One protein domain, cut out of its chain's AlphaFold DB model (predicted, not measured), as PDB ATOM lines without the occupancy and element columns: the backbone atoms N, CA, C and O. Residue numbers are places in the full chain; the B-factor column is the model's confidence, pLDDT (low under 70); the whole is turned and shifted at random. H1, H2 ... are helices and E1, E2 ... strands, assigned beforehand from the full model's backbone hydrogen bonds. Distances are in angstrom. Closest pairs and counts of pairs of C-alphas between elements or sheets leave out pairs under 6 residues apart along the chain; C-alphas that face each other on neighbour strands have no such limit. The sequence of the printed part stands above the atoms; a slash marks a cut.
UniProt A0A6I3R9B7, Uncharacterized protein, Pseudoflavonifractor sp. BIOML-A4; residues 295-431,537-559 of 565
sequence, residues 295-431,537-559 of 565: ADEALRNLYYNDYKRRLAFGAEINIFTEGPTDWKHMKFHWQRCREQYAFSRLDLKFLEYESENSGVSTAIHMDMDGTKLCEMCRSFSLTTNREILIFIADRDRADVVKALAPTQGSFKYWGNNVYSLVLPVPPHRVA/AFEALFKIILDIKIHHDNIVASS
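AT A GLANCE: This is residues 295 to 431 and 537 to 559 of the 565 residues of an uncharacterized protein of Pseudoflavonifractor sp. BIOML-A4 (UniProt A0A6I3R9B7). A twisted five-stranded sheet makes the core, with H2 and long H5 covering one face and H3 and H4 the other, in three layers. H1 packs crosswise on the outside of H3, off the sheet. The 160 printed residues, with five named helices and five named strands, run H1 E1 H2 E2 H3 E3 H4 E4 E5 H5; the mixed sheet has the order E2 E1 E3 E5 E4. The class is mixed, helices and strands, and the whole is compact, with a radius of gyration of the C-alphas of 15.5 A and spans of 44 by 42 by 33 A.

IN THESE COORDINATES: H1, residues 297 to 310, begins with C-alpha 297 at (-56.770, -8.363, -41.498) and is 20.1 A long. E1 is residues 317 to 321, H2 residues 324 to 337, 20.4 A, and E2 residues 348 to 350. H3 is residues 370 to 381, 16.6 A. E3, residues 388 to 393, 16.6 A, begins with C-alpha 388 at (-43.341, -22.042, -54.395). H4 is residues 398 to 404, E4 412 to 415 and E5 418 to 422. H5, residues 537 to 559, is 34.1 A long and ends with C-alpha 559 at (-45.142, -14.414, -68.396).

HOW THE PARTS SIT: The sheet is only just strongly twisted, with C-alphas up to 4.2 A off its best plane. E2 and E1 are parallel, N 319 to O 349 being 2.9 A; so are E1 and E3, N 318 to O 388 2.9 A, and E3 and E5, N 391 to O 419 2.9 A. E5 and E4 are an antiparallel hairpin, N 412 to O 420 2.8 A. E1, H2, E2 form a strand-helix-strand unit, two parallel neighbour strands with a helix between, its crossover right-handed; E2, H3, E3 form a split one, with E1 between the strands, also right-handed. H2 is over E2 and E1 at a height over the sheet of 9.5 A. H5, on the same face, is over E3 at 9.1 A. H3 and H4 touch at a shallow tilt of 18 degrees, the same way, C-alphas 370 and 400 closest at 5.8 A. H1 touches H3 about perpendicular, at 85 degrees, C-alphas 301 and 379 closest at 5.3 A. Every O i to N i+4 pair is within hydrogen-bond range in H1, H3, H4 and H5; in H2 9 of 10 are.

THE WHOLE: The farthest C-alphas, of Gly 359 and Ser 558, are 48.1 A apart. Residues 432 to 536 are not printed; C-alphas 431 and 537 are 15.1 A apart across the cut. The link from E2 to H3 is long. Residues 310 to 314, 341 to 342, 357 to 359 and 361 to 363 have pLDDT under 70.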
ATOM      1  N   ALA A 295     -57.420  -9.834 -34.014       86.00
ATOM      2  CA  ALA A 295     -56.761  -8.835 -34.830       86.00
ATOM      3  C   ALA A 295     -57.454  -8.668 -36.193       86.00
ATOM      4  O   ALA A 295     -57.949  -9.615 -36.817       86.00
ATOM      5  N   ASP A 296     -57.452  -7.434 -36.695       88.44
ATOM      6  CA  ASP A 296     -57.937  -7.154 -38.041       88.44
ATOM      7  C   ASP A 296     -57.056  -7.816 -39.125       88.44
ATOM      8  O   ASP A 296     -56.006  -8.412 -38.864       88.44
ATOM      9  N   GLU A 297     -57.508  -7.763 -40.380       81.56
ATOM     10  CA  GLU A 297     -56.770  -8.363 -41.498       81.56
ATOM     11  C   GLU A 297     -55.403  -7.691 -41.723       81.56
ATOM     12  O   GLU A 297     -54.445  -8.371 -42.087       81.56
ATOM     13  N   ALA A 298     -55.270  -6.383 -41.478       85.56
ATOM     14  CA  ALA A 298     -54.016  -5.666 -41.697       85.56
ATOM     15  C   ALA A 298     -52.929  -6.137 -40.722       85.56
ATOM     16  O   ALA A 298     -51.807  -6.444 -41.134       85.56
ATOM     17  N   LEU A 299     -53.278  -6.256 -39.445       82.31
ATOM     18  CA  LEU A 299     -52.366  -6.663 -38.390       82.31
ATOM     19  C   LEU A 299     -52.016  -8.155 -38.476       82.31
ATOM     20  O   LEU A 299     -50.837  -8.502 -38.380       82.31
ATOM     21  N   ARG A 300     -52.988  -9.029 -38.787       82.06
ATOM     22  CA  ARG A 300     -52.713 -10.452 -39.075       82.06
ATOM     23  C   ARG A 300     -51.738 -10.622 -40.236       82.06
ATOM     24  O   ARG A 300     -50.791 -11.400 -40.154       82.06
ATOM     25  N   ASN A 301     -51.918  -9.847 -41.302       83.50
ATOM     26  CA  ASN A 301     -51.012  -9.889 -42.444       83.50
ATOM     27  C   ASN A 301     -49.598  -9.421 -42.087       83.50
ATOM     28  O   ASN A 301     -48.635 -10.012 -42.571       83.50
ATOM     29  N   LEU A 302     -49.443  -8.384 -41.258       81.81
ATOM     30  CA  LEU A 302     -48.124  -7.951 -40.784       81.81
ATOM     31  C   LEU A 302     -47.427  -9.053 -39.983       81.81
ATOM     32  O   LEU A 302     -46.267  -9.354 -40.265       81.81
ATOM     33  N   TYR A 303     -48.154  -9.688 -39.061       83.19
ATOM     34  CA  TYR A 303     -47.654 -10.801 -38.258       83.19
ATOM     35  C   TYR A 303     -47.156 -11.957 -39.138       83.19
ATOM     36  O   TYR A 303     -45.984 -12.329 -39.079       83.19
ATOM     37  N   TYR A 304     -48.004 -12.468 -40.037       78.06
ATOM     38  CA  TYR A 304     -47.644 -13.590 -40.904       78.06
ATOM     39  C   TYR A 304     -46.555 -13.232 -41.927       78.06
ATOM     40  O   TYR A 304     -45.713 -14.069 -42.248       78.06
ATOM     41  N   ASN A 305     -46.501 -11.993 -42.422       77.44
ATOM     42  CA  ASN A 305     -45.404 -11.564 -43.293       77.44
ATOM     43  C   ASN A 305     -44.064 -11.507 -42.553       77.44
ATOM     44  O   ASN A 305     -43.035 -11.853 -43.134       77.44
ATOM     45  N   ASP A 306     -44.053 -11.083 -41.290       76.31
ATOM     46  CA  ASP A 306     -42.840 -11.144 -40.483       76.31
ATOM     47  C   ASP A 306     -42.444 -12.594 -40.187       76.31
ATOM     48  O   ASP A 306     -41.286 -12.960 -40.383       76.31
ATOM     49  N   TYR A 307     -43.423 -13.447 -39.869       74.19
ATOM     50  CA  TYR A 307     -43.220 -14.885 -39.725       74.19
ATOM     51  C   TYR A 307     -42.569 -15.488 -40.980       74.19
ATOM     52  O   TYR A 307     -41.517 -16.115 -40.901       74.19
ATOM     53  N   LYS A 308     -43.097 -15.184 -42.171       75.00
ATOM     54  CA  LYS A 308     -42.511 -15.581 -43.461       75.00
ATOM     55  C   LYS A 308     -41.054 -15.133 -43.621       75.00
ATOM     56  O   LYS A 308     -40.249 -15.908 -44.123       75.00
ATOM     57  N   ARG A 309     -40.698 -13.906 -43.213       72.12
ATOM     58  CA  ARG A 309     -39.308 -13.404 -43.296       72.12
ATOM     59  C   ARG A 309     -38.347 -14.177 -42.396       72.12
ATOM     60  O   ARG A 309     -37.180 -14.314 -42.754       72.12
ATOM     61  N   ARG A 310     -38.822 -14.658 -41.247       67.62
ATOM     62  CA  ARG A 310     -38.025 -15.457 -40.302       67.62
ATOM     63  C   ARG A 310     -37.760 -16.866 -40.820       67.62
ATOM     64  O   ARG A 310     -36.737 -17.463 -40.497       67.62
ATOM     65  N   LEU A 311     -38.654 -17.390 -41.651       68.25
ATOM     66  CA  LEU A 311     -38.516 -18.717 -42.224       68.25
ATOM     67  C   LEU A 311     -37.529 -18.697 -43.405       68.25
ATOM     68  O   LEU A 311     -37.876 -18.410 -44.550       68.25
ATOM     69  N   ALA A 312     -36.263 -19.019 -43.132       57.88
ATOM     70  CA  ALA A 312     -35.250 -19.216 -44.165       57.88
ATOM     71  C   ALA A 312     -35.452 -20.575 -44.857       57.88
ATOM     72  O   ALA A 312     -34.953 -21.628 -44.438       57.88
ATOM     73  N   PHE A 313     -36.219 -20.555 -45.937       65.00
ATOM     74  CA  PHE A 313     -36.610 -21.767 -46.633       65.00
ATOM     75  C   PHE A 313     -35.493 -22.355 -47.499       65.00
ATOM     76  O   PHE A 313     -35.167 -23.527 -47.342       65.00
ATOM     77  N   GLY A 314     -34.795 -21.553 -48.304       67.38
ATOM     78  CA  GLY A 314     -33.586 -21.997 -49.018       67.38
ATOM     79  C   GLY A 314     -33.794 -23.132 -50.033       67.38
ATOM     80  O   GLY A 314     -32.800 -23.679 -50.499       67.38
ATOM     81  N   ALA A 315     -35.047 -23.463 -50.359       81.44
ATOM     82  CA  ALA A 315     -35.450 -24.452 -51.355       81.44
ATOM     83  C   ALA A 315     -36.500 -23.856 -52.299       81.44
ATOM     84  O   ALA A 315     -37.255 -22.960 -51.903       81.44
ATOM     85  N   GLU A 316     -36.567 -24.367 -53.529       90.00
ATOM     86  CA  GLU A 316     -37.535 -23.929 -54.545       90.00
ATOM     87  C   GLU A 316     -38.996 -24.133 -54.103       90.00
ATOM     88  O   GLU A 316     -39.838 -23.265 -54.346       90.00
ATOM     89  N   ILE A 317     -39.295 -25.259 -53.443       94.00
ATOM     90  CA  ILE A 317     -40.635 -25.642 -52.980       94.00
ATOM     91  C   ILE A 317     -40.637 -25.816 -51.462       94.00
ATOM     92  O   ILE A 317     -39.860 -26.598 -50.918       94.00
ATOM     93  N   ASN A 318     -41.576 -25.155 -50.785       93.62
ATOM     94  CA  ASN A 318     -41.713 -25.194 -49.331       93.62
ATOM     95  C   ASN A 318     -43.091 -25.686 -48.910       93.62
ATOM     96  O   ASN A 318     -44.111 -25.143 -49.338       93.62
ATOM     97  N   ILE A 319     -43.103 -26.720 -48.071       95.19
ATOM     98  CA  ILE A 319     -44.313 -27.409 -47.626       95.19
ATOM     99  C   ILE A 319     -44.669 -27.010 -46.194       95.19
ATOM    100  O   ILE A 319     -43.835 -27.114 -45.293       95.19
ATOM    101  N   PHE A 320     -45.929 -26.634 -45.995       94.44
ATOM    102  CA  PHE A 320     -46.536 -26.307 -44.706       94.44
ATOM    103  C   PHE A 320     -47.663 -27.297 -44.407       94.44
ATOM    104  O   PHE A 320     -48.475 -27.581 -45.290       94.44
ATOM    105  N   THR A 321     -47.721 -27.799 -43.174       95.06
ATOM    106  CA  THR A 321     -48.695 -28.808 -42.724       95.06
ATOM    107  C   THR A 321     -49.390 -28.389 -41.431       95.06
ATOM    108  O   THR A 321     -48.866 -27.552 -40.694       95.06
ATOM    109  N   GLU A 322     -50.555 -28.983 -41.155       90.75
ATOM    110  CA  GLU A 322     -51.374 -28.700 -39.966       90.75
ATOM    111  C   GLU A 322     -50.676 -29.096 -38.663       90.75
ATOM    112  O   GLU A 322     -50.724 -28.332 -37.706       90.75
ATOM    113  N   GLY A 323     -50.009 -30.253 -38.637       90.56
ATOM    114  CA  GLY A 323     -49.326 -30.743 -37.443       90.56
ATOM    115  C   GLY A 323     -47.850 -31.110 -37.644       90.56
ATOM    116  O   GLY A 323     -47.377 -31.294 -38.775       90.56
ATOM    117  N   PRO A 324     -47.103 -31.277 -36.534       91.06
ATOM    118  CA  PRO A 324     -45.708 -31.711 -36.562       91.06
ATOM    119  C   PRO A 324     -45.545 -33.195 -36.942       91.06
ATOM    120  O   PRO A 324     -44.480 -33.625 -37.379       91.06
ATOM    121  N   THR A 325     -46.589 -34.011 -36.786       94.38
ATOM    122  CA  THR A 325     -46.613 -35.415 -37.235       94.38
ATOM    123  C   THR A 325     -46.652 -35.532 -38.755       94.38
ATOM    124  O   THR A 325     -46.046 -36.431 -39.337       94.38
ATOM    125  N   ASP A 326     -47.313 -34.587 -39.406       96.12
ATOM    126  CA  ASP A 326     -47.616 -34.590 -40.828       96.12
ATOM    127  C   ASP A 326     -46.340 -34.451 -41.653       96.12
ATOM    128  O   ASP A 326     -46.037 -35.308 -42.487       96.12
ATOM    129  N   TRP A 327     -45.530 -33.422 -41.365       95.06
ATOM    130  CA  TRP A 327     -44.266 -33.222 -42.066       95.06
ATOM    131  C   TRP A 327     -43.295 -34.378 -41.813       95.06
ATOM    132  O   TRP A 327     -42.547 -34.736 -42.720       95.06
ATOM    133  N   LYS A 328     -43.328 -35.023 -40.635       96.38
ATOM    134  CA  LYS A 328     -42.492 -36.200 -40.327       96.38
ATOM    135  C   LYS A 328     -42.859 -37.384 -41.214       96.38
ATOM    136  O   LYS A 328     -41.979 -37.959 -41.858       96.38
ATOM    137  N   HIS A 329     -44.149 -37.709 -41.306       97.94
ATOM    138  CA  HIS A 329     -44.633 -38.768 -42.191       97.94
ATOM    139  C   HIS A 329     -44.323 -38.459 -43.661       97.94
ATOM    140  O   HIS A 329     -43.781 -39.310 -44.369       97.94
ATOM    141  N   MET A 330     -44.608 -37.237 -44.119       97.19
ATOM    142  CA  MET A 330     -44.329 -36.832 -45.495       97.19
ATOM    143  C   MET A 330     -42.832 -36.859 -45.809       97.19
ATOM    144  O   MET A 330     -42.444 -37.389 -46.845       97.19
ATOM    145  N   LYS A 331     -41.970 -36.355 -44.920       95.75
ATOM    146  CA  LYS A 331     -40.513 -36.356 -45.107       95.75
ATOM    147  C   LYS A 331     -39.946 -37.772 -45.161       95.75
ATOM    148  O   LYS A 331     -39.112 -38.046 -46.024       95.75
ATOM    149  N   PHE A 332     -40.418 -38.674 -44.298       96.06
ATOM    150  CA  PHE A 332     -40.025 -40.084 -44.325       96.06
ATOM    151  C   PHE A 332     -40.344 -40.734 -45.680       96.06
ATOM    152  O   PHE A 332     -39.457 -41.293 -46.327       96.06
ATOM    153  N   HIS A 333     -41.585 -40.611 -46.160       95.50
ATOM    154  CA  HIS A 333     -41.977 -41.195 -47.450       95.50
ATOM    155  C   HIS A 333     -41.353 -40.473 -48.643       95.50
ATOM    156  O   HIS A 333     -41.002 -41.116 -49.630       95.50
ATOM    157  N   TRP A 334     -41.126 -39.162 -48.547       94.19
ATOM    158  CA  TRP A 334     -40.401 -38.403 -49.562       94.19
ATOM    159  C   TRP A 334     -38.998 -38.969 -49.771       94.19
ATOM    160  O   TRP A 334     -38.602 -39.235 -50.900       94.19
ATOM    161  N   GLN A 335     -38.258 -39.238 -48.693       91.12
ATOM    162  CA  GLN A 335     -36.916 -39.815 -48.786       91.12
ATOM    163  C   GLN A 335     -36.899 -41.194 -49.459       91.12
ATOM    164  O   GLN A 335     -35.937 -41.509 -50.155       91.12
ATOM    165  N   ARG A 336     -37.965 -41.987 -49.296       89.44
ATOM    166  CA  ARG A 336     -38.119 -43.306 -49.929       89.44
ATOM    167  C   ARG A 336     -38.502 -43.216 -51.406       89.44
ATOM    168  O   ARG A 336     -38.035 -44.018 -52.210       89.44
ATOM    169  N   CYS A 337     -39.343 -42.247 -51.761       86.50
ATOM    170  CA  CYS A 337     -39.918 -42.141 -53.101       86.50
ATOM    171  C   CYS A 337     -39.178 -41.152 -54.016       86.50
ATOM    172  O   CYS A 337     -39.372 -41.217 -55.224       86.50
ATOM    173  N   ARG A 338     -38.315 -40.261 -53.500       84.19
ATOM    174  CA  ARG A 338     -37.686 -39.171 -54.284       84.19
ATOM    175  C   ARG A 338     -36.850 -39.629 -55.481       84.19
ATOM    176  O   ARG A 338     -36.657 -38.863 -56.420       84.19
ATOM    177  N   GLU A 339     -36.333 -40.855 -55.455       80.88
ATOM    178  CA  GLU A 339     -35.553 -41.425 -56.565       80.88
ATOM    179  C   GLU A 339     -36.449 -42.010 -57.673       80.88
ATOM    180  O   GLU A 339     -35.966 -42.377 -58.743       80.88
ATOM    181  N   GLN A 340     -37.765 -42.068 -57.448       71.12
ATOM    182  CA  GLN A 340     -38.751 -42.604 -58.380       71.12
ATOM    183  C   GLN A 340     -39.396 -41.506 -59.249       71.12
ATOM    184  O   GLN A 340     -39.395 -40.325 -58.904       71.12
ATOM    185  N   TYR A 341     -39.953 -41.922 -60.397       54.69
ATOM    186  CA  TYR A 341     -40.913 -41.196 -61.251       54.69
ATOM    187  C   TYR A 341     -40.768 -39.658 -61.321       54.69
ATOM    188  O   TYR A 341     -41.743 -38.931 -61.173       54.69
ATOM    189  N   ALA A 342     -39.559 -39.159 -61.604       69.06
ATOM    190  CA  ALA A 342     -39.255 -37.736 -61.831       69.06
ATOM    191  C   ALA A 342     -39.274 -36.802 -60.604       69.06
ATOM    192  O   ALA A 342     -39.052 -35.598 -60.760       69.06
ATOM    193  N   PHE A 343     -39.430 -37.330 -59.389       81.44
ATOM    194  CA  PHE A 343     -39.382 -36.535 -58.157       81.44
ATOM    195  C   PHE A 343     -37.996 -35.974 -57.830       81.44
ATOM    196  O   PHE A 343     -37.895 -34.944 -57.173       81.44
ATOM    197  N   SER A 344     -36.929 -36.573 -58.364       73.88
ATOM    198  CA  SER A 344     -35.544 -36.128 -58.157       73.88
ATOM    199  C   SER A 344     -35.263 -34.698 -58.640       73.88
ATOM    200  O   SER A 344     -34.192 -34.161 -58.377       73.88
ATOM    201  N   ARG A 345     -36.187 -34.105 -59.407       78.94
ATOM    202  CA  ARG A 345     -36.110 -32.726 -59.904       78.94
ATOM    203  C   ARG A 345     -36.765 -31.707 -58.973       78.94
ATOM    204  O   ARG A 345     -36.635 -30.519 -59.235       78.94
ATOM    205  N   LEU A 346     -37.490 -32.150 -57.947       87.25
ATOM    206  CA  LEU A 346     -38.114 -31.257 -56.978       87.25
ATOM    207  C   LEU A 346     -37.099 -30.914 -55.886       87.25
ATOM    208  O   LEU A 346     -36.692 -31.783 -55.113       87.25
ATOM    209  N   ASP A 347     -36.723 -29.641 -55.810       90.50
ATOM    210  CA  ASP A 347     -36.029 -29.087 -54.651       90.50
ATOM    211  C   ASP A 347     -37.067 -28.712 -53.586       90.50
ATOM    212  O   ASP A 347     -37.643 -27.624 -53.594       90.50
ATOM    213  N   LEU A 348     -37.382 -29.690 -52.734       91.38
ATOM    214  CA  LEU A 348     -38.462 -29.625 -51.756       91.38
ATOM    215  C   LEU A 348     -37.923 -29.606 -50.328       91.38
ATOM    216  O   LEU A 348     -37.146 -30.481 -49.931       91.38
ATOM    217  N   LYS A 349     -38.445 -28.680 -49.524       92.06
ATOM    218  CA  LYS A 349     -38.223 -28.611 -48.080       92.06
ATOM    219  C   LYS A 349     -39.546 -28.569 -47.319       92.06
ATOM    220  O   LYS A 349     -40.503 -27.914 -47.726       92.06
ATOM    221  N   PHE A 350     -39.586 -29.267 -46.191       92.31
ATOM    222  CA  PHE A 350     -40.691 -29.192 -45.241       92.31
ATOM    223  C   PHE A 350     -40.388 -28.132 -44.182       92.31
ATOM    224  O   PHE A 350     -39.237 -27.999 -43.759       92.31
ATOM    225  N   LEU A 351     -41.403 -27.391 -43.740       90.25
ATOM    226  CA  LEU A 351     -41.295 -26.611 -42.514       90.25
ATOM    227  C   LEU A 351     -41.272 -27.578 -41.324       90.25
ATOM    228  O   LEU A 351     -42.288 -28.177 -40.983       90.25
ATOM    229  N   GLU A 352     -40.099 -27.740 -40.720       89.25
ATOM    230  CA  GLU A 352     -39.890 -28.621 -39.570       89.25
ATOM    231  C   GLU A 352     -40.050 -27.817 -38.280       89.25
ATOM    232  O   GLU A 352     -39.274 -26.899 -38.013       89.25
ATOM    233  N   TYR A 353     -41.063 -28.165 -37.496       87.06
ATOM    234  CA  TYR A 353     -41.374 -27.550 -36.208       87.06
ATOM    235  C   TYR A 353     -41.872 -28.611 -35.227       87.06
ATOM    236  O   TYR A 353     -42.289 -29.705 -35.627       87.06
ATOM    237  N   GLU A 354     -41.827 -28.275 -33.945       86.00
ATOM    238  CA  GLU A 354     -42.434 -29.058 -32.870       86.00
ATOM    239  C   GLU A 354     -43.440 -28.192 -32.104       86.00
ATOM    240  O   GLU A 354     -43.369 -26.967 -32.155       86.00
ATOM    241  N   SER A 355     -44.365 -28.812 -31.373       80.81
ATOM    242  CA  SER A 355     -45.282 -28.071 -30.495       80.81
ATOM    243  C   SER A 355     -44.517 -27.321 -29.400       80.81
ATOM    244  O   SER A 355     -43.439 -27.767 -28.978       80.81
ATOM    245  N   GLU A 356     -45.087 -26.239 -28.871       71.00
ATOM    246  CA  GLU A 356     -44.447 -25.425 -27.819       71.00
ATOM    247  C   GLU A 356     -44.121 -26.235 -26.564       71.00
ATOM    248  O   GLU A 356     -43.038 -26.135 -25.999       71.00
ATOM    249  N   ASN A 357     -45.017 -27.150 -26.203       68.94
ATOM    250  CA  ASN A 357     -44.857 -28.026 -25.044       68.94
ATOM    251  C   ASN A 357     -43.980 -29.264 -25.313       68.94
ATOM    252  O   ASN A 357     -43.964 -30.204 -24.514       68.94
ATOM    253  N   SER A 358     -43.284 -29.327 -26.452       69.38
ATOM    254  CA  SER A 358     -42.389 -30.451 -26.736       69.38
ATOM    255  C   SER A 358     -41.066 -30.295 -25.981       69.38
ATOM    256  O   SER A 358     -40.413 -29.261 -26.028       69.38
ATOM    257  N   GLY A 359     -40.610 -31.363 -25.323       64.75
ATOM    258  CA  GLY A 359     -39.271 -31.415 -24.717       64.75
ATOM    259  C   GLY A 359     -38.131 -31.562 -25.738       64.75
ATOM    260  O   GLY A 359     -37.022 -31.944 -25.367       64.75
ATOM    261  N   VAL A 360     -38.406 -31.351 -27.029       72.19
ATOM    262  CA  VAL A 360     -37.446 -31.519 -28.122       72.19
ATOM    263  C   VAL A 360     -36.777 -30.179 -28.376       72.19
ATOM    264  O   VAL A 360     -37.444 -29.218 -28.728       72.19
ATOM    265  N   SER A 361     -35.453 -30.115 -28.244       65.00
ATOM    266  CA  SER A 361     -34.705 -28.913 -28.616       65.00
ATOM    267  C   SER A 361     -34.707 -28.763 -30.141       65.00
ATOM    268  O   SER A 361     -33.981 -29.468 -30.843       65.00
ATOM    269  N   THR A 362     -35.546 -27.864 -30.652       64.88
ATOM    270  CA  THR A 362     -35.578 -27.450 -32.059       64.88
ATOM    271  C   THR A 362     -35.527 -25.926 -32.160       64.88
ATOM    272  O   THR A 362     -35.798 -25.214 -31.198       64.88
ATOM    273  N   ALA A 363     -35.149 -25.410 -33.329       60.50
ATOM    274  CA  ALA A 363     -35.086 -23.972 -33.577       60.50
ATOM    275  C   ALA A 363     -36.474 -23.322 -33.730       60.50
ATOM    276  O   ALA A 363     -36.576 -22.103 -33.640       60.50
ATOM    277  N   ILE A 364     -37.520 -24.115 -34.000       72.56
ATOM    278  CA  ILE A 364     -38.881 -23.625 -34.251       72.56
ATOM    279  C   ILE A 364     -39.870 -24.436 -33.414       72.56
ATOM    280  O   ILE A 364     -40.135 -25.606 -33.707       72.56
ATOM    281  N   HIS A 365     -40.421 -23.783 -32.396       73.88
ATOM    282  CA  HIS A 365     -41.584 -24.247 -31.653       73.88
ATOM    283  C   HIS A 365     -42.802 -23.463 -32.118       73.88
ATOM    284  O   HIS A 365     -42.729 -22.244 -32.255       73.88
ATOM    285  N   MET A 366     -43.879 -24.168 -32.439       74.44
ATOM    286  CA  MET A 366     -45.077 -23.556 -32.982       74.44
ATOM    287  C   MET A 366     -46.260 -24.513 -32.840       74.44
ATOM    288  O   MET A 366     -46.215 -25.646 -33.323       74.44
ATOM    289  N   ASP A 367     -47.346 -24.021 -32.253       76.75
ATOM    290  CA  ASP A 367     -48.629 -24.707 -32.292       76.75
ATOM    291  C   ASP A 367     -49.369 -24.303 -33.580       76.75
ATOM    292  O   ASP A 367     -49.610 -23.126 -33.863       76.75
ATOM    293  N   MET A 368     -49.644 -25.300 -34.420       80.69
ATOM    294  CA  MET A 368     -50.364 -25.173 -35.687       80.69
ATOM    295  C   MET A 368     -51.651 -25.982 -35.633       80.69
ATOM    296  O   MET A 368     -51.740 -27.011 -34.963       80.69
ATOM    297  N   ASP A 369     -52.650 -25.491 -36.356       85.88
ATOM    298  CA  ASP A 369     -53.905 -26.177 -36.606       85.88
ATOM    299  C   ASP A 369     -54.410 -25.807 -38.013       85.88
ATOM    300  O   ASP A 369     -53.855 -24.933 -38.693       85.88
ATOM    301  N   GLY A 370     -55.486 -26.450 -38.464       87.81
ATOM    302  CA  GLY A 370     -56.063 -26.161 -39.774       87.81
ATOM    303  C   GLY A 370     -56.519 -24.706 -39.944       87.81
ATOM    304  O   GLY A 370     -56.499 -24.188 -41.061       87.81
ATOM    305  N   THR A 371     -56.875 -24.009 -38.860       89.50
ATOM    306  CA  THR A 371     -57.281 -22.595 -38.895       89.50
ATOM    307  C   THR A 371     -56.082 -21.699 -39.202       89.50
ATOM    308  O   THR A 371     -56.108 -20.946 -40.179       89.50
ATOM    309  N   LYS A 372     -55.002 -21.834 -38.427       88.12
ATOM    310  CA  LYS A 372     -53.745 -21.096 -38.590       88.12
ATOM    311  C   LYS A 372     -53.109 -21.390 -39.946       88.12
ATOM    312  O   LYS A 372     -52.673 -20.472 -40.638       88.12
ATOM    313  N   LEU A 373     -53.165 -22.645 -40.401       92.75
ATOM    314  CA  LEU A 373     -52.723 -23.035 -41.743       92.75
ATOM    315  C   LEU A 373     -53.494 -22.289 -42.849       92.75
ATOM    316  O   LEU A 373     -52.886 -21.812 -43.812       92.75
ATOM    317  N   CYS A 374     -54.820 -22.149 -42.713       93.38
ATOM    318  CA  CYS A 374     -55.645 -21.383 -43.653       93.38
ATOM    319  C   CYS A 374     -55.273 -19.897 -43.678       93.38
ATOM    320  O   CYS A 374     -55.169 -19.304 -44.757       93.38
ATOM    321  N   GLU A 375     -55.080 -19.292 -42.506       89.56
ATOM    322  CA  GLU A 375     -54.705 -17.883 -42.395       89.56
ATOM    323  C   GLU A 375     -53.326 -17.615 -42.992       89.56
ATOM    324  O   GLU A 375     -53.193 -16.716 -43.822       89.56
ATOM    325  N   MET A 376     -52.330 -18.444 -42.665       89.56
ATOM    326  CA  MET A 376     -50.994 -18.357 -43.252       89.56
ATOM    327  C   MET A 376     -51.046 -18.452 -44.777       89.56
ATOM    328  O   MET A 376     -50.450 -17.622 -45.462       89.56
ATOM    329  N   CYS A 377     -51.792 -19.424 -45.315       93.62
ATOM    330  CA  CYS A 377     -51.960 -19.593 -46.757       93.62
ATOM    331  C   CYS A 377     -52.518 -18.319 -47.406       93.62
ATOM    332  O   CYS A 377     -51.957 -17.804 -48.379       93.62
ATOM    333  N   ARG A 378     -53.583 -17.754 -46.820       91.88
ATOM    334  CA  ARG A 378     -54.189 -16.506 -47.291       91.88
ATOM    335  C   ARG A 378     -53.204 -15.342 -47.202       91.88
ATOM    336  O   ARG A 378     -52.974 -14.688 -48.215       91.88
ATOM    337  N   SER A 379     -52.598 -15.090 -46.047       88.62
ATOM    338  CA  SER A 379     -51.690 -13.954 -45.847       88.62
ATOM    339  C   SER A 379     -50.456 -14.034 -46.744       88.62
ATOM    340  O   SER A 379     -50.064 -13.034 -47.347       88.62
ATOM    341  N   PHE A 380     -49.875 -15.222 -46.913       90.19
ATOM    342  CA  PHE A 380     -48.697 -15.408 -47.761       90.19
ATOM    343  C   PHE A 380     -49.029 -15.210 -49.243       90.19
ATOM    344  O   PHE A 380     -48.158 -14.795 -50.007       90.19
ATOM    345  N   SER A 381     -50.279 -15.462 -49.651       92.50
ATOM    346  CA  SER A 381     -50.741 -15.209 -51.020       92.50
ATOM    347  C   SER A 381     -50.876 -13.722 -51.357       92.50
ATOM    348  O   SER A 381     -50.913 -13.372 -52.533       92.50
ATOM    349  N   LEU A 382     -50.899 -12.828 -50.360       87.69
ATOM    350  CA  LEU A 382     -51.019 -11.379 -50.568       87.69
ATOM    351  C   LEU A 382     -49.688 -10.698 -50.907       87.69
ATOM    352  O   LEU A 382     -49.686  -9.563 -51.379       87.69
ATOM    353  N   THR A 383     -48.552 -11.364 -50.684       82.75
ATOM    354  CA  THR A 383     -47.221 -10.817 -50.974       82.75
ATOM    355  C   THR A 383     -46.494 -11.675 -51.994       82.75
ATOM    356  O   THR A 383     -46.653 -12.889 -52.014       82.75
ATOM    357  N   THR A 384     -45.668 -11.070 -52.850       83.06
ATOM    358  CA  THR A 384     -44.859 -11.829 -53.813       83.06
ATOM    359  C   THR A 384     -43.936 -12.811 -53.079       83.06
ATOM    360  O   THR A 384     -43.259 -12.449 -52.111       83.06
ATOM    361  N   ASN A 385     -43.906 -14.061 -53.541       85.06
ATOM    362  CA  ASN A 385     -43.004 -15.104 -53.054       85.06
ATOM    363  C   ASN A 385     -41.996 -15.437 -54.153       85.06
ATOM    364  O   ASN A 385     -42.369 -15.511 -55.324       85.06
ATOM    365  N   ARG A 386     -40.721 -15.618 -53.794       85.88
ATOM    366  CA  ARG A 386     -39.713 -16.094 -54.753       85.88
ATOM    367  C   ARG A 386     -39.857 -17.597 -54.967       85.88
ATOM    368  O   ARG A 386     -39.751 -18.061 -56.094       85.88
ATOM    369  N   GLU A 387     -40.131 -18.309 -53.885       90.81
ATOM    370  CA  GLU A 387     -40.323 -19.748 -53.812       90.81
ATOM    371  C   GLU A 387     -41.791 -20.140 -54.047       90.81
ATOM    372  O   GLU A 387     -42.707 -19.320 -53.920       90.81
ATOM    373  N   ILE A 388     -42.016 -21.417 -54.354       94.62
ATOM    374  CA  ILE A 388     -43.341 -22.042 -54.395       94.62
ATOM    375  C   ILE A 388     -43.713 -22.449 -52.968       94.62
ATOM    376  O   ILE A 388     -43.012 -23.249 -52.348       94.62
ATOM    377  N   LEU A 389     -44.821 -21.928 -52.445       95.31
ATOM    378  CA  LEU A 389     -45.309 -22.263 -51.104       95.31
ATOM    379  C   LEU A 389     -46.557 -23.138 -51.214       95.31
ATOM    380  O   LEU A 389     -47.518 -22.751 -51.878       95.31
ATOM    381  N   ILE A 390     -46.549 -24.307 -50.573       97.38
ATOM    382  CA  ILE A 390     -47.633 -25.292 -50.658       97.38
ATOM    383  C   ILE A 390     -48.150 -25.615 -49.257       97.38
ATOM    384  O   ILE A 390     -47.421 -26.142 -48.419       97.38
ATOM    385  N   PHE A 391     -49.429 -25.333 -49.033       97.50
ATOM    386  CA  PHE A 391     -50.140 -25.603 -47.784       97.50
ATOM    387  C   PHE A 391     -50.967 -26.883 -47.919       97.50
ATOM    388  O   PHE A 391     -51.810 -26.985 -48.814       97.50
ATOM    389  N   ILE A 392     -50.718 -27.864 -47.054       97.88
ATOM    390  CA  ILE A 392     -51.321 -29.198 -47.125       97.88
ATOM    391  C   ILE A 392     -52.097 -29.469 -45.841       97.88
ATOM    392  O   ILE A 392     -51.520 -29.438 -44.758       97.88
ATOM    393  N   ALA A 393     -53.392 -29.738 -45.983       97.00
ATOM    394  CA  ALA A 393     -54.292 -30.004 -44.864       97.00
ATOM    395  C   ALA A 393     -54.907 -31.405 -44.914       97.00
ATOM    396  O   ALA A 393     -55.072 -31.993 -45.994       97.00
ATOM    397  N   ASP A 394     -55.312 -31.881 -43.740       96.19
ATOM    398  CA  ASP A 394     -56.143 -33.066 -43.570       96.19
ATOM    399  C   ASP A 394     -57.572 -32.848 -44.118       96.19
ATOM    400  O   ASP A 394     -58.025 -31.727 -44.370       96.19
ATOM    401  N   ARG A 395     -58.299 -33.948 -44.355       94.75
ATOM    402  CA  ARG A 395     -59.705 -33.955 -44.810       94.75
ATOM    403  C   ARG A 395     -60.728 -33.999 -43.682       94.75
ATOM    404  O   ARG A 395     -61.922 -33.939 -43.962       94.75
ATOM    405  N   ASP A 396     -60.302 -34.153 -42.438       91.31
ATOM    406  CA  ASP A 396     -61.191 -34.443 -41.308       91.31
ATOM    407  C   ASP A 396     -61.961 -33.216 -40.773       91.31
ATOM    408  O   ASP A 396     -62.924 -33.370 -40.016       91.31
ATOM    409  N   ARG A 397     -61.607 -32.003 -41.222       93.00
ATOM    410  CA  ARG A 397     -62.274 -30.735 -40.889       93.00
ATOM    411  C   ARG A 397     -62.933 -30.072 -42.098       93.00
ATOM    412  O   ARG A 397     -62.272 -29.516 -42.973       93.00
ATOM    413  N   ALA A 398     -64.267 -30.057 -42.127       93.25
ATOM    414  CA  ALA A 398     -65.044 -29.535 -43.258       93.25
ATOM    415  C   ALA A 398     -64.806 -28.039 -43.556       93.25
ATOM    416  O   ALA A 398     -64.845 -27.626 -44.716       93.25
ATOM    417  N   ASP A 399     -64.560 -27.224 -42.529       94.12
ATOM    418  CA  ASP A 399     -64.228 -25.802 -42.651       94.12
ATOM    419  C   ASP A 399     -62.875 -25.586 -43.348       94.12
ATOM    420  O   ASP A 399     -62.788 -24.788 -44.286       94.12
ATOM    421  N   VAL A 400     -61.859 -26.364 -42.964       94.62
ATOM    422  CA  VAL A 400     -60.511 -26.339 -43.556       94.62
ATOM    423  C   VAL A 400     -60.548 -26.845 -44.996       94.62
ATOM    424  O   VAL A 400     -60.028 -26.190 -45.904       94.62
ATOM    425  N   VAL A 401     -61.251 -27.958 -45.241       95.38
ATOM    426  CA  VAL A 401     -61.460 -28.500 -46.590       95.38
ATOM    427  C   VAL A 401     -62.111 -27.453 -47.488       95.38
ATOM    428  O   VAL A 401     -61.634 -27.209 -48.593       95.38
ATOM    429  N   LYS A 402     -63.163 -26.777 -47.019       94.88
ATOM    430  CA  LYS A 402     -63.836 -25.718 -47.785       94.88
ATOM    431  C   LYS A 402     -62.901 -24.546 -48.110       94.88
ATOM    432  O   LYS A 402     -63.040 -23.941 -49.173       94.88
ATOM    433  N   ALA A 403     -61.982 -24.204 -47.210       94.88
ATOM    434  CA  ALA A 403     -61.052 -23.095 -47.397       94.88
ATOM    435  C   ALA A 403     -59.918 -23.426 -48.385       94.88
ATOM    436  O   ALA A 403     -59.627 -22.622 -49.284       94.88
ATOM    437  N   LEU A 404     -59.295 -24.600 -48.235       95.94
ATOM    438  CA  LEU A 404     -58.046 -24.968 -48.910       95.94
ATOM    439  C   LEU A 404     -58.218 -25.887 -50.121       95.94
ATOM    440  O   LEU A 404     -57.338 -25.906 -50.986       95.94
ATOM    441  N   ALA A 405     -59.314 -26.640 -50.221       93.06
ATOM    442  CA  ALA A 405     -59.537 -27.500 -51.376       93.06
ATOM    443  C   ALA A 405     -59.786 -26.669 -52.648       93.06
ATOM    444  O   ALA A 405     -60.371 -25.579 -52.596       93.06
ATOM    445  N   PRO A 406     -59.372 -27.177 -53.819       89.88
ATOM    446  CA  PRO A 406     -59.741 -26.563 -55.081       89.88
ATOM    447  C   PRO A 406     -61.223 -26.747 -55.397       89.88
ATOM    448  O   PRO A 406     -61.815 -27.786 -55.115       89.88
ATOM    449  N   THR A 407     -61.800 -25.770 -56.096       82.12
ATOM    450  CA  THR A 407     -63.119 -25.926 -56.724       82.12
ATOM    451  C   THR A 407     -63.069 -26.936 -57.879       82.12
ATOM    452  O   THR A 407     -64.047 -27.637 -58.128       82.12
ATOM    453  N   GLN A 408     -61.937 -27.008 -58.593       79.50
ATOM    454  CA  GLN A 408     -61.669 -27.950 -59.685       79.50
ATOM    455  C   GLN A 408     -60.183 -28.336 -59.703       79.50
ATOM    456  O   GLN A 408     -59.328 -27.474 -59.517       79.50
ATOM    457  N   GLY A 409     -59.874 -29.607 -59.979       87.75
ATOM    458  CA  GLY A 409     -58.499 -30.122 -60.019       87.75
ATOM    459  C   GLY A 409     -58.015 -30.700 -58.684       87.75
ATOM    460  O   GLY A 409     -58.816 -30.997 -57.800       87.75
ATOM    461  N   SER A 410     -56.701 -30.905 -58.561       92.62
ATOM    462  CA  SER A 410     -56.045 -31.542 -57.405       92.62
ATOM    463  C   SER A 410     -55.424 -30.555 -56.409       92.62
ATOM    464  O   SER A 410     -55.133 -30.937 -55.278       92.62
ATOM    465  N   PHE A 411     -55.260 -29.288 -56.797       97.38
ATOM    466  CA  PHE A 411     -54.720 -28.213 -55.963       97.38
ATOM    467  C   PHE A 411     -55.356 -26.863 -56.319       97.38
ATOM    468  O   PHE A 411     -55.870 -26.673 -57.422       97.38
ATOM    469  N   LYS A 412     -55.297 -25.909 -55.389       97.50
ATOM    470  CA  LYS A 412     -55.771 -24.531 -55.540       97.50
ATOM    471  C   LYS A 412     -54.580 -23.586 -55.660       97.50
ATOM    472  O   LYS A 412     -53.664 -23.646 -54.846       97.50
ATOM    473  N   TYR A 413     -54.607 -22.698 -56.650       96.44
ATOM    474  CA  TYR A 413     -53.650 -21.597 -56.781       96.44
ATOM    475  C   TYR A 413     -54.245 -20.312 -56.198       96.44
ATOM    476  O   TYR A 413     -55.363 -19.938 -56.552       96.44
ATOM    477  N   TRP A 414     -53.501 -19.641 -55.319       95.56
ATOM    478  CA  TRP A 414     -53.941 -18.424 -54.623       95.56
ATOM    479  C   TRP A 414     -53.349 -17.136 -55.202       95.56
ATOM    480  O   TRP A 414     -53.748 -16.047 -54.801       95.56
ATOM    481  N   GLY A 415     -52.418 -17.242 -56.152       93.31
ATOM    482  CA  GLY A 415     -51.593 -16.116 -56.583       93.31
ATOM    483  C   GLY A 415     -50.240 -16.095 -55.872       93.31
ATOM    484  O   GLY A 415     -50.025 -16.797 -54.885       93.31
ATOM    485  N   ASN A 416     -49.309 -15.299 -56.403       92.38
ATOM    486  CA  ASN A 416     -47.989 -15.066 -55.810       92.38
ATOM    487  C   ASN A 416     -47.228 -16.350 -55.430       92.38
ATOM    488  O   ASN A 416     -46.585 -16.392 -54.391       92.38
ATOM    489  N   ASN A 417     -47.290 -17.394 -56.262       94.56
ATOM    490  CA  ASN A 417     -46.641 -18.697 -56.029       94.56
ATOM    491  C   ASN A 417     -47.125 -19.456 -54.780       94.56
ATOM    492  O   ASN A 417     -46.441 -20.366 -54.314       94.56
ATOM    493  N   VAL A 418     -48.311 -19.119 -54.264       96.38
ATOM    494  CA  VAL A 418     -48.941 -19.827 -53.148       96.38
ATOM    495  C   VAL A 418     -49.997 -20.797 -53.652       96.38
ATOM    496  O   VAL A 418     -50.873 -20.454 -54.452       96.38
ATOM    497  N   TYR A 419     -49.914 -22.019 -53.149       98.00
ATOM    498  CA  TYR A 419     -50.776 -23.133 -53.489       98.00
ATOM    499  C   TYR A 419     -51.301 -23.795 -52.221       98.00
ATOM    500  O   TYR A 419     -50.646 -23.787 -51.179       98.00
ATOM    501  N   SER A 420     -52.467 -24.420 -52.319       98.12
ATOM    502  CA  SER A 420     -52.951 -25.331 -51.288       98.12
ATOM    503  C   SER A 420     -53.520 -26.602 -51.888       98.12
ATOM    504  O   SER A 420     -54.003 -26.617 -53.021       98.12
ATOM    505  N   LEU A 421     -53.494 -27.674 -51.112       97.62
ATOM    506  CA  LEU A 421     -54.210 -28.903 -51.413       97.62
ATOM    507  C   LEU A 421     -54.666 -29.561 -50.113       97.62
ATOM    508  O   LEU A 421     -54.152 -29.290 -49.031       97.62
ATOM    509  N   VAL A 422     -55.637 -30.448 -50.243       96.88
ATOM    510  CA  VAL A 422     -56.095 -31.303 -49.153       96.88
ATOM    511  C   VAL A 422     -55.701 -32.727 -49.511       96.88
ATOM    512  O   VAL A 422     -55.819 -33.088 -50.689       96.88
ATOM    513  N   LEU A 423     -55.236 -33.518 -48.536       97.25
ATOM    514  CA  LEU A 423     -54.705 -34.870 -48.756       97.25
ATOM    515  C   LEU A 423     -55.518 -35.655 -49.799       97.25
ATOM    516  O   LEU A 423     -56.745 -35.661 -49.729       97.25
ATOM    517  N   PRO A 424     -54.911 -36.311 -50.798       95.88
ATOM    518  CA  PRO A 424     -55.671 -37.140 -51.729       95.88
ATOM    519  C   PRO A 424     -56.282 -38.343 -51.001       95.88
ATOM    520  O   PRO A 424     -55.644 -38.934 -50.135       95.88
ATOM    521  N   VAL A 425     -57.511 -38.729 -51.362       96.31
ATOM    522  CA  VAL A 425     -58.150 -39.930 -50.795       96.31
ATOM    523  C   VAL A 425     -57.527 -41.172 -51.441       96.31
ATOM    524  O   VAL A 425     -57.693 -41.354 -52.652       96.31
ATOM    525  N   PRO A 426     -56.824 -42.042 -50.692       95.69
ATOM    526  CA  PRO A 426     -56.259 -43.252 -51.266       95.69
ATOM    527  C   PRO A 426     -57.354 -44.297 -51.557       95.69
ATOM    528  O   PRO A 426     -58.430 -44.255 -50.951       95.69
ATOM    529  N   PRO A 427     -57.099 -45.282 -52.444       94.56
ATOM    530  CA  PRO A 427     -58.098 -46.281 -52.835       94.56
ATOM    531  C   PRO A 427     -58.747 -47.029 -51.661       94.56
ATOM    532  O   PRO A 427     -59.942 -47.315 -51.704       94.56
ATOM    533  N   HIS A 428     -57.998 -47.303 -50.587       94.81
ATOM    534  CA  HIS A 428     -58.508 -47.986 -49.390       94.81
ATOM    535  C   HIS A 428     -59.364 -47.102 -48.468       94.81
ATOM    536  O   HIS A 428     -59.924 -47.609 -47.500       94.81
ATOM    537  N   ARG A 429     -59.504 -45.800 -48.759       95.25
ATOM    538  CA  ARG A 429     -60.308 -44.837 -47.979       95.25
ATOM    539  C   ARG A 429     -61.437 -44.187 -48.778       95.25
ATOM    540  O   ARG A 429     -62.077 -43.271 -48.279       95.25
ATOM    541  N   VAL A 430     -61.749 -44.670 -49.983       95.00
ATOM    542  CA  VAL A 430     -62.838 -44.112 -50.818       95.00
ATOM    543  C   VAL A 430     -64.186 -44.089 -50.083       95.00
ATOM    544  O   VAL A 430     -64.953 -43.143 -50.233       95.00
ATOM    545  N   ALA A 431     -64.465 -45.105 -49.263       93.19
ATOM    546  CA  ALA A 431     -65.695 -45.181 -48.471       93.19
ATOM    547  C   ALA A 431     -65.681 -44.297 -47.206       93.19
ATOM    548  O   ALA A 431     -66.731 -44.075 -46.609       93.19
ATOM    549  N   ALA A 537     -50.172 -44.395 -51.744       96.81
ATOM    550  CA  ALA A 537     -50.950 -43.305 -51.159       96.81
ATOM    551  C   ALA A 537     -50.101 -42.029 -51.017       96.81
ATOM    552  O   ALA A 537     -50.526 -40.957 -51.449       96.81
ATOM    553  N   PHE A 538     -48.873 -42.150 -50.503       96.19
ATOM    554  CA  PHE A 538     -47.928 -41.029 -50.435       96.19
ATOM    555  C   PHE A 538     -47.401 -40.619 -51.819       96.19
ATOM    556  O   PHE A 538     -47.258 -39.431 -52.097       96.19
ATOM    557  N   GLU A 539     -47.179 -41.569 -52.733       94.12
ATOM    558  CA  GLU A 539     -46.811 -41.273 -54.124       94.12
ATOM    559  C   GLU A 539     -47.868 -40.393 -54.811       94.12
ATOM    560  O   GLU A 539     -47.522 -39.444 -55.516       94.12
ATOM    561  N   ALA A 540     -49.158 -40.661 -54.585       94.50
ATOM    562  CA  ALA A 540     -50.246 -39.845 -55.122       94.50
ATOM    563  C   ALA A 540     -50.196 -38.395 -54.611       94.50
ATOM    564  O   ALA A 540     -50.437 -37.471 -55.386       94.50
ATOM    565  N   LEU A 541     -49.832 -38.184 -53.344       95.81
ATOM    566  CA  LEU A 541     -49.621 -36.852 -52.775       95.81
ATOM    567  C   LEU A 541     -48.449 -36.127 -53.456       95.81
ATOM    568  O   LEU A 541     -48.600 -34.985 -53.888       95.81
ATOM    569  N   PHE A 542     -47.304 -36.793 -53.629       95.50
ATOM    570  CA  PHE A 542     -46.137 -36.189 -54.285       95.50
ATOM    571  C   PHE A 542     -46.359 -35.907 -55.775       95.50
ATOM    572  O   PHE A 542     -45.821 -34.930 -56.294       95.50
ATOM    573  N   LYS A 543     -47.197 -36.693 -56.464       94.12
ATOM    574  CA  LYS A 543     -47.622 -36.385 -57.841       94.12
ATOM    575  C   LYS A 543     -48.353 -35.050 -57.933       94.12
ATOM    576  O   LYS A 543     -48.057 -34.279 -58.833       94.12
ATOM    577  N   ILE A 544     -49.219 -34.728 -56.971       95.88
ATOM    578  CA  ILE A 544     -49.899 -33.423 -56.943       95.88
ATOM    579  C   ILE A 544     -48.881 -32.287 -56.755       95.88
ATOM    580  O   ILE A 544     -48.996 -31.246 -57.395       95.88
ATOM    581  N   ILE A 545     -47.851 -32.485 -55.927       95.81
ATOM    582  CA  ILE A 545     -46.771 -31.499 -55.752       95.81
ATOM    583  C   ILE A 545     -45.978 -31.305 -57.055       95.81
ATOM    584  O   ILE A 545     -45.654 -30.175 -57.424       95.81
ATOM    585  N   LEU A 546     -45.706 -32.387 -57.788       94.31
ATOM    586  CA  LEU A 546     -45.096 -32.311 -59.116       94.31
ATOM    587  C   LEU A 546     -45.996 -31.563 -60.116       94.31
ATOM    588  O   LEU A 546     -45.503 -30.722 -60.867       94.31
ATOM    589  N   ASP A 547     -47.307 -31.808 -60.097       94.88
ATOM    590  CA  ASP A 547     -48.270 -31.101 -60.948       94.88
ATOM    591  C   ASP A 547     -48.296 -29.594 -60.640       94.88
ATOM    592  O   ASP A 547     -48.333 -28.778 -61.564       94.88
ATOM    593  N   ILE A 548     -48.202 -29.208 -59.360       96.00
ATOM    594  CA  ILE A 548     -48.062 -27.804 -58.936       96.00
ATOM    595  C   ILE A 548     -46.799 -27.184 -59.538       96.00
ATOM    596  O   ILE A 548     -46.854 -26.074 -60.072       96.00
ATOM    597  N   LYS A 549     -45.667 -27.895 -59.490       94.62
ATOM    598  CA  LYS A 549     -44.404 -27.423 -60.070       94.62
ATOM    599  C   LYS A 549     -44.525 -27.194 -61.577       94.62
ATOM    600  O   LYS A 549     -44.163 -26.127 -62.063       94.62
ATOM    601  N   ILE A 550     -45.087 -28.159 -62.302       93.75
ATOM    602  CA  ILE A 550     -45.311 -28.054 -63.751       93.75
ATOM    603  C   ILE A 550     -46.234 -26.871 -64.069       93.75
ATOM    604  O   ILE A 550     -45.961 -26.088 -64.979       93.75
ATOM    605  N   HIS A 551     -47.318 -26.714 -63.310       94.75
ATOM    606  CA  HIS A 551     -48.234 -25.590 -63.457       94.75
ATOM    607  C   HIS A 551     -47.535 -24.241 -63.225       94.75
ATOM    608  O   HIS A 551     -47.699 -23.321 -64.028       94.75
ATOM    609  N   HIS A 552     -46.727 -24.127 -62.169       94.06
ATOM    610  CA  HIS A 552     -45.943 -22.925 -61.891       94.06
ATOM    611  C   HIS A 552     -44.968 -22.602 -63.032       94.06
ATOM    612  O   HIS A 552     -44.932 -21.465 -63.503       94.06
ATOM    613  N   ASP A 553     -44.235 -23.599 -63.529       93.19
ATOM    614  CA  ASP A 553     -43.276 -23.415 -64.621       93.19
ATOM    615  C   ASP A 553     -43.956 -22.923 -65.903       93.19
ATOM    616  O   ASP A 553     -43.421 -22.051 -66.591       93.19
ATOM    617  N   ASN A 554     -45.171 -23.400 -66.184       93.56
ATOM    618  CA  ASN A 554     -45.980 -22.905 -67.296       93.56
ATOM    619  C   ASN A 554     -46.384 -21.431 -67.109       93.56
ATOM    620  O   ASN A 554     -46.268 -20.652 -68.054       93.56
ATOM    621  N   ILE A 555     -46.788 -21.010 -65.903       90.88
ATOM    622  CA  ILE A 555     -47.086 -19.595 -65.603       90.88
ATOM    623  C   ILE A 555     -45.845 -18.714 -65.816       90.88
ATOM    624  O   ILE A 555     -45.922 -17.638 -66.422       90.88
ATOM    625  N   VAL A 556     -44.683 -19.165 -65.340       87.88
ATOM    626  CA  VAL A 556     -43.414 -18.440 -65.497       87.88
ATOM    627  C   VAL A 556     -42.993 -18.371 -66.967       87.88
ATOM    628  O   VAL A 556     -42.511 -17.335 -67.421       87.88
ATOM    629  N   ALA A 557     -43.199 -19.436 -67.743       88.56
ATOM    630  CA  ALA A 557     -42.924 -19.439 -69.176       88.56
ATOM    631  C   ALA A 557     -43.851 -18.481 -69.948       88.56
ATOM    632  O   ALA A 557     -43.367 -17.689 -70.759       88.56
ATOM    633  N   SER A 558     -45.158 -18.490 -69.665       84.25
ATOM    634  CA  SER A 558     -46.140 -17.611 -70.318       84.25
ATOM    635  C   SER A 558     -45.944 -16.130 -69.985       84.25
ATOM    636  O   SER A 558     -46.187 -15.280 -70.835       84.25
ATOM    637  N   SER A 559     -45.456 -15.800 -68.787       76.44
ATOM    638  CA  SER A 559     -45.142 -14.414 -68.396       76.44
ATOM    639  C   SER A 559     -43.837 -13.871 -68.999       76.44
ATOM    640  O   SER A 559     -43.602 -12.665 -68.954       76.44
TER     641      SER A 559